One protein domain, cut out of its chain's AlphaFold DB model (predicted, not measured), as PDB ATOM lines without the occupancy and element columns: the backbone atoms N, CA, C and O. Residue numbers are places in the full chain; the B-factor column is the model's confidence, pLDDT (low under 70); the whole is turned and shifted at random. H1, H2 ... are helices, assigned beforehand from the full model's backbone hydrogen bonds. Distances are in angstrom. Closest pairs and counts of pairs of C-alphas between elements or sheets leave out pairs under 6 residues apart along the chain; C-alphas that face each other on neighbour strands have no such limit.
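This is residues 2 to 51 of the 286 residues of a protein of Ceraceosorus bombacis (UniProt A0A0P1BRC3). The main picture is a loose Z: a long helix, H2, and a shorter helix, H1, form its two bars, with open space between them, and a long link, residues 16 to 26, runs back from the end of H1 to the beginning of H2. After H2 the last residues, 44 to 51, turn back along its length but lift away from it toward Val 51, while residues 12 to 17, of which 12 to 15 belong to H1, stick out free of the rest. The printed part has 50 residues, with two named helices in the order H1, H2 and no named strand; the class is all helix. It is only just loose, close to compact, with a radius of gyration of the C-alphas of 11.8 A and spans of 32 by 26 by 16 A.

H2, residues 27 to 43, is apart from H1, residues 7 to 15: no C-alpha of the one is within 8 A of the other. The N-to-C directions of both helices run mainly toward lower x. The 11 residues between H1 and H2 make a long link. In both H1 and H2, every O i to N i+4 pair is within hydrogen-bond range.

H2 is 24.5 A long from C-alpha 27 at (47.403, -18.706, 35.726) to C-alpha 43 at (28.128, -15.838, 50.569). H1 is 11.8 A long, and its C-alpha 7 is at (48.536, 0.607, 35.202).

The two C-alphas farthest apart, those of Pro 6 and Gly 45, are 32.4 A apart, and the C-alphas of Pro 2 and Val 51, first and last printed, are 16.7 A apart. The printed part has no cut. The mean pLDDT of the printed part is 94.5, and no printed residue is under 70.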
ATOM      1  N   PRO A   2      46.329  -9.478  37.418       91.50
ATOM      2  CA  PRO A   2      47.719  -9.549  37.867       91.50
ATOM      3  C   PRO A   2      48.200  -8.228  38.470       91.50
ATOM      4  O   PRO A   2      47.900  -7.161  37.929       91.50
ATOM      5  N   ASN A   3      48.968  -8.297  39.554       91.50
ATOM      6  CA  ASN A   3      49.556  -7.131  40.220       91.50
ATOM      7  C   ASN A   3      50.503  -6.329  39.299       91.50
ATOM      8  O   ASN A   3      50.607  -5.111  39.441       91.50
ATOM      9  N   ASN A   4      51.109  -6.987  38.310       89.06
ATOM     10  CA  ASN A   4      52.004  -6.403  37.314       89.06
ATOM     11  C   ASN A   4      51.308  -5.982  36.005       89.06
ATOM     12  O   ASN A   4      51.990  -5.541  35.081       89.06
ATOM     13  N   ALA A   5      49.979  -6.118  35.895       89.19
ATOM     14  CA  ALA A   5      49.255  -5.678  34.706       89.19
ATOM     15  C   ALA A   5      49.447  -4.162  34.492       89.19
ATOM     16  O   ALA A   5      49.445  -3.427  35.489       89.19
ATOM     17  N   PRO A   6      49.547  -3.673  33.239       90.38
ATOM     18  CA  PRO A   6      49.738  -2.254  32.952       90.38
ATOM     19  C   PRO A   6      48.783  -1.350  33.737       90.38
ATOM     20  O   PRO A   6      47.575  -1.607  33.816       90.38
ATOM     21  N   LEU A   7      49.309  -0.259  34.302       91.69
ATOM     22  CA  LEU A   7      48.536   0.607  35.202       91.69
ATOM     23  C   LEU A   7      47.349   1.261  34.496       91.69
ATOM     24  O   LEU A   7      46.308   1.473  35.121       91.69
ATOM     25  N   VAL A   8      47.479   1.526  33.194       93.25
ATOM     26  CA  VAL A   8      46.386   2.030  32.354       93.25
ATOM     27  C   VAL A   8      45.208   1.051  32.316       93.25
ATOM     28  O   VAL A   8      44.063   1.477  32.442       93.25
ATOM     29  N   LYS A   9      45.472  -0.263  32.256       94.19
ATOM     30  CA  LYS A   9      44.439  -1.311  32.237       94.19
ATOM     31  C   LYS A   9      43.754  -1.411  33.597       94.19
ATOM     32  O   LYS A   9      42.528  -1.401  33.670       94.19
ATOM     33  N   GLN A  10      44.527  -1.436  34.686       94.00
ATOM     34  CA  GLN A  10      43.956  -1.476  36.039       94.00
ATOM     35  C   GLN A  10      43.123  -0.223  36.350       94.00
ATOM     36  O   GLN A  10      42.039  -0.320  36.924       94.00
ATOM     37  N   SER A  11      43.626   0.955  35.972       94.94
ATOM     38  CA  SER A  11      42.941   2.233  36.182       94.94
ATOM     39  C   SER A  11      41.656   2.327  35.366       94.94
ATOM     40  O   SER A  11      40.643   2.757  35.908       94.94
ATOM     41  N   ALA A  12      41.663   1.873  34.107       96.62
ATOM     42  CA  ALA A  12      40.468   1.854  33.267       96.62
ATOM     43  C   ALA A  12      39.368   0.955  33.854       96.62
ATOM     44  O   ALA A  12      38.230   1.395  33.981       96.62
ATOM     45  N   VAL A  13      39.711  -0.263  34.297       97.06
ATOM     46  CA  VAL A  13      38.742  -1.189  34.911       97.06
ATOM     47  C   VAL A  13      38.108  -0.578  36.167       97.06
ATOM     48  O   VAL A  13      36.885  -0.605  36.307       97.06
ATOM     49  N   ARG A  14      38.908   0.048  37.045       96.94
ATOM     50  CA  ARG A  14      38.373   0.786  38.207       96.94
ATOM     51  C   ARG A  14      37.511   1.978  37.781       96.94
ATOM     52  O   ARG A  14      36.463   2.211  38.372       96.94
ATOM     53  N   GLY A  15      37.932   2.711  36.752       97.75
ATOM     54  CA  GLY A  15      37.211   3.863  36.207       97.75
ATOM     55  C   GLY A  15      35.834   3.513  35.636       97.75
ATOM     56  O   GLY A  15      34.918   4.321  35.742       97.75
ATOM     57  N   TYR A  16      35.658   2.296  35.111       97.75
ATOM     58  CA  TYR A  16      34.355   1.768  34.687       97.75
ATOM     59  C   TYR A  16      33.466   1.281  35.846       97.75
ATOM     60  O   TYR A  16      32.360   0.807  35.606       97.75
ATOM     61  N   GLY A  17      33.920   1.404  37.099       97.44
ATOM     62  CA  GLY A  17      33.148   1.054  38.294       97.44
ATOM     63  C   GLY A  17      33.329  -0.386  38.778       97.44
ATOM     64  O   GLY A  17      32.632  -0.802  39.701       97.44
ATOM     65  N   ALA A  18      34.255  -1.153  38.195       96.94
ATOM     66  CA  ALA A  18      34.523  -2.515  38.643       96.94
ATOM     67  C   ALA A  18      35.416  -2.546  39.896       96.94
ATOM     68  O   ALA A  18      36.367  -1.771  40.040       96.94
ATOM     69  N   VAL A  19      35.151  -3.512  40.778       95.50
ATOM     70  CA  VAL A  19      36.021  -3.826  41.917       95.50
ATOM     71  C   VAL A  19      37.177  -4.701  41.427       95.50
ATOM     72  O   VAL A  19      36.977  -5.820  40.958       95.50
ATOM     73  N   VAL A  20      38.406  -4.186  41.510       96.00
ATOM     74  CA  VAL A  20      39.604  -4.905  41.052       96.00
ATOM     75  C   VAL A  20      40.225  -5.695  42.196       96.00
ATOM     76  O   VAL A  20      40.833  -5.114  43.094       96.00
ATOM     77  N   HIS A  21      40.162  -7.020  42.096       96.19
ATOM     78  CA  HIS A  21      40.911  -7.946  42.946       96.19
ATOM     79  C   HIS A  21      42.267  -8.249  42.297       96.19
ATOM     80  O   HIS A  21      42.316  -8.690  41.143       96.19
ATOM     81  N   LEU A  22      43.368  -7.957  42.995       96.56
ATOM     82  CA  LEU A  22      44.723  -8.211  42.499       96.56
ATOM     83  C   LEU A  22      45.192  -9.624  42.859       96.56
ATOM     84  O   LEU A  22      44.844 -10.136  43.915       96.56
ATOM     85  N   CYS A  23      45.994 -10.233  41.985       94.88
ATOM     86  CA  CYS A  23      46.579 -11.559  42.180       94.88
ATOM     87  C   CYS A  23      48.029 -11.598  41.680       94.88
ATOM     88  O   CYS A  23      48.467 -10.700  40.955       94.88
ATOM     89  N   GLU A  24      48.757 -12.662  42.012       92.94
ATOM     90  CA  GLU A  24      50.067 -12.922  41.410       92.94
ATOM     91  C   GLU A  24      49.953 -13.173  39.892       92.94
ATOM     92  O   GLU A  24      48.893 -13.586  39.402       92.94
ATOM     93  N   PRO A  25      51.016 -12.912  39.108       88.38
ATOM     94  CA  PRO A  25      50.985 -12.990  37.651       88.38
ATOM     95  C   PRO A  25      51.133 -14.425  37.125       88.38
ATOM     96  O   PRO A  25      51.898 -14.682  36.201       88.38
ATOM     97  N   THR A  26      50.379 -15.367  37.689       87.00
ATOM     98  CA  THR A  26      50.333 -16.771  37.258       87.00
ATOM     99  C   THR A  26      48.903 -17.177  36.918       87.00
ATOM    100  O   THR A  26      47.950 -16.559  37.395       87.00
ATOM    101  N   LEU A  27      48.734 -18.205  36.082       84.62
ATOM    102  CA  LEU A  27      47.403 -18.706  35.726       84.62
ATOM    103  C   LEU A  27      46.657 -19.217  36.969       84.62
ATOM    104  O   LEU A  27      45.570 -18.730  37.263       84.62
ATOM    105  N   ALA A  28      47.314 -20.059  37.772       88.88
ATOM    106  CA  ALA A  28      46.750 -20.599  39.008       88.88
ATOM    107  C   ALA A  28      46.311 -19.504  39.998       88.88
ATOM    108  O   ALA A  28      45.247 -19.596  40.600       88.88
ATOM    109  N   ALA A  29      47.088 -18.425  40.155       92.00
ATOM    110  CA  ALA A  29      46.690 -17.329  41.038       92.00
ATOM    111  C   ALA A  29      45.452 -16.583  40.518       92.00
ATOM    112  O   ALA A  29      44.628 -16.147  41.322       92.00
ATOM    113  N   ARG A  30      45.305 -16.434  39.194       93.06
ATOM    114  CA  ARG A  30      44.119 -15.811  38.584       93.06
ATOM    115  C   ARG A  30      42.875 -16.667  38.804       93.06
ATOM    116  O   ARG A  30      41.854 -16.111  39.198       93.06
ATOM    117  N   GLU A  31      42.980 -17.975  38.577       92.12
ATOM    118  CA  GLU A  31      41.890 -18.943  38.758       92.12
ATOM    119  C   GLU A  31      41.447 -18.995  40.222       92.12
ATOM    120  O   GLU A  31      40.302 -18.663  40.518       92.12
ATOM    121  N   ASN A  32      42.379 -19.234  41.150       95.56
ATOM    122  CA  ASN A  32      42.079 -19.284  42.584       95.56
ATOM    123  C   ASN A  32      41.465 -17.971  43.100       95.56
ATOM    124  O   ASN A  32      40.542 -17.978  43.910       95.56
ATOM    125  N   THR A  33      41.961 -16.818  42.633       96.62
ATOM    126  CA  THR A  33      41.396 -15.516  43.031       96.62
ATOM    127  C   THR A  33      39.984 -15.333  42.476       96.62
ATOM    128  O   THR A  33      39.126 -14.794  43.169       96.62
ATOM    129  N   ALA A  34      39.727 -15.756  41.235       95.75
ATOM    130  CA  ALA A  34      38.399 -15.668  40.638       95.75
ATOM    131  C   ALA A  34      37.388 -16.565  41.366       95.75
ATOM    132  O   ALA A  34      36.272 -16.119  41.632       95.75
ATOM    133  N   GLU A  35      37.791 -17.783  41.734       96.31
ATOM    134  CA  GLU A  35      36.983 -18.707  42.535       96.31
ATOM    135  C   GLU A  35      36.661 -18.123  43.913       96.31
ATOM    136  O   GLU A  35      35.488 -18.032  44.270       96.31
ATOM    137  N   GLN A  36      37.666 -17.614  44.636       97.06
ATOM    138  CA  GLN A  36      37.454 -16.999  45.949       97.06
ATOM    139  C   GLN A  36      36.481 -15.812  45.878       97.06
ATOM    140  O   GLN A  36      35.556 -15.711  46.680       97.06
ATOM    141  N   VAL A  37      36.644 -14.923  44.892       97.06
ATOM    142  CA  VAL A  37      35.743 -13.773  44.708       97.06
ATOM    143  C   VAL A  37      34.310 -14.233  44.432       97.06
ATOM    144  O   VAL A  37      33.353 -13.636  44.926       97.06
ATOM    145  N   LEU A  38      34.147 -15.297  43.649       96.88
ATOM    146  CA  LEU A  38      32.841 -15.860  43.332       96.88
ATOM    147  C   LEU A  38      32.158 -16.445  44.576       96.88
ATOM    148  O   LEU A  38      30.960 -16.229  44.774       96.88
ATOM    149  N   GLU A  39      32.908 -17.159  45.414       96.56
ATOM    150  CA  GLU A  39      32.436 -17.685  46.697       96.56
ATOM    151  C   GLU A  39      32.042 -16.561  47.659       96.56
ATOM    152  O   GLU A  39      30.930 -16.579  48.194       96.56
ATOM    153  N   ASP A  40      32.889 -15.540  47.803       97.00
ATOM    154  CA  ASP A  40      32.647 -14.394  48.682       97.00
ATOM    155  C   ASP A  40      31.378 -13.626  48.284       97.00
ATOM    156  O   ASP A  40      30.585 -13.226  49.141       97.00
ATOM    157  N   LEU A  41      31.152 -13.424  46.980       96.69
ATOM    158  CA  LEU A  41      29.953 -12.756  46.467       96.69
ATOM    159  C   LEU A  41      28.691 -13.593  46.704       96.69
ATOM    160  O   LEU A  41      27.660 -13.059  47.118       96.69
ATOM    161  N   ARG A  42      28.766 -14.910  46.494       96.56
ATOM    162  CA  ARG A  42      27.642 -15.821  46.757       96.56
ATOM    163  C   ARG A  42      27.305 -15.884  48.245       96.56
ATOM    164  O   ARG A  42      26.126 -15.861  48.593       96.56
ATOM    165  N   ALA A  43      28.311 -15.891  49.119       97.06
ATOM    166  CA  ALA A  43      28.128 -15.838  50.569       97.06
ATOM    167  C   ALA A  43      27.440 -14.539  51.030       97.06
ATOM    168  O   ALA A  43      26.689 -14.545  52.004       97.06
ATOM    169  N   GLN A  44      27.636 -13.439  50.300       97.06
ATOM    170  CA  GLN A  44      26.947 -12.162  50.523       97.06
ATOM    171  C   GLN A  44      25.526 -12.111  49.925       97.06
ATOM    172  O   GLN A  44      24.845 -11.094  50.050       97.06
ATOM    173  N   GLY A  45      25.056 -13.190  49.290       97.44
ATOM    174  CA  GLY A  45      23.718 -13.287  48.701       97.44
ATOM    175  C   GLY A  45      23.612 -12.783  47.259       97.44
ATOM    176  O   GLY A  45      22.502 -12.700  46.732       97.44
ATOM    177  N   TYR A  46      24.730 -12.461  46.601       97.06
ATOM    178  CA  TYR A  46      24.718 -12.071  45.192       97.06
ATOM    179  C   TYR A  46      24.605 -13.289  44.270       97.06
ATOM    180  O   TYR A  46      25.204 -14.342  44.501       97.06
ATOM    181  N   GLN A  47      23.896 -13.112  43.155       96.06
ATOM    182  CA  GLN A  47      24.039 -13.994  42.002       96.06
ATOM    183  C   GLN A  47      25.254 -13.537  41.196       96.06
ATOM    184  O   GLN A  47      25.274 -12.427  40.668       96.06
ATOM    185  N   ALA A  48      26.270 -14.391  41.125       95.06
ATOM    186  CA  ALA A  48      27.510 -14.112  40.418       95.06
ATOM    187  C   ALA A  48      27.855 -15.264  39.464       95.06
ATOM    188  O   ALA A  48      27.744 -16.446  39.819       95.06
ATOM    189  N   THR A  49      28.296 -14.887  38.264       94.44
ATOM    190  CA  THR A  49      28.709 -15.785  37.182       94.44
ATOM    191  C   THR A  49      30.128 -15.428  36.775       94.44
ATOM    192  O   THR A  49      30.430 -14.260  36.534       94.44
ATOM    193  N   PHE A  50      30.997 -16.432  36.694       95.31
ATOM    194  CA  PHE A  50      32.335 -16.247  36.152       95.31
ATOM    195  C   PHE A  50      32.275 -16.266  34.623       95.31
ATOM    196  O   PHE A  50      31.754 -17.213  34.041       95.31
ATOM    197  N   VAL A  51      32.799 -15.219  33.984       96.31
ATOM    198  CA  VAL A  51      32.927 -15.134  32.523       96.31
ATOM    199  C   VAL A  51      34.398 -15.316  32.182       96.31
ATOM    200  O   VAL A  51      35.214 -14.427  32.441       96.31
TER     201      VAL A  51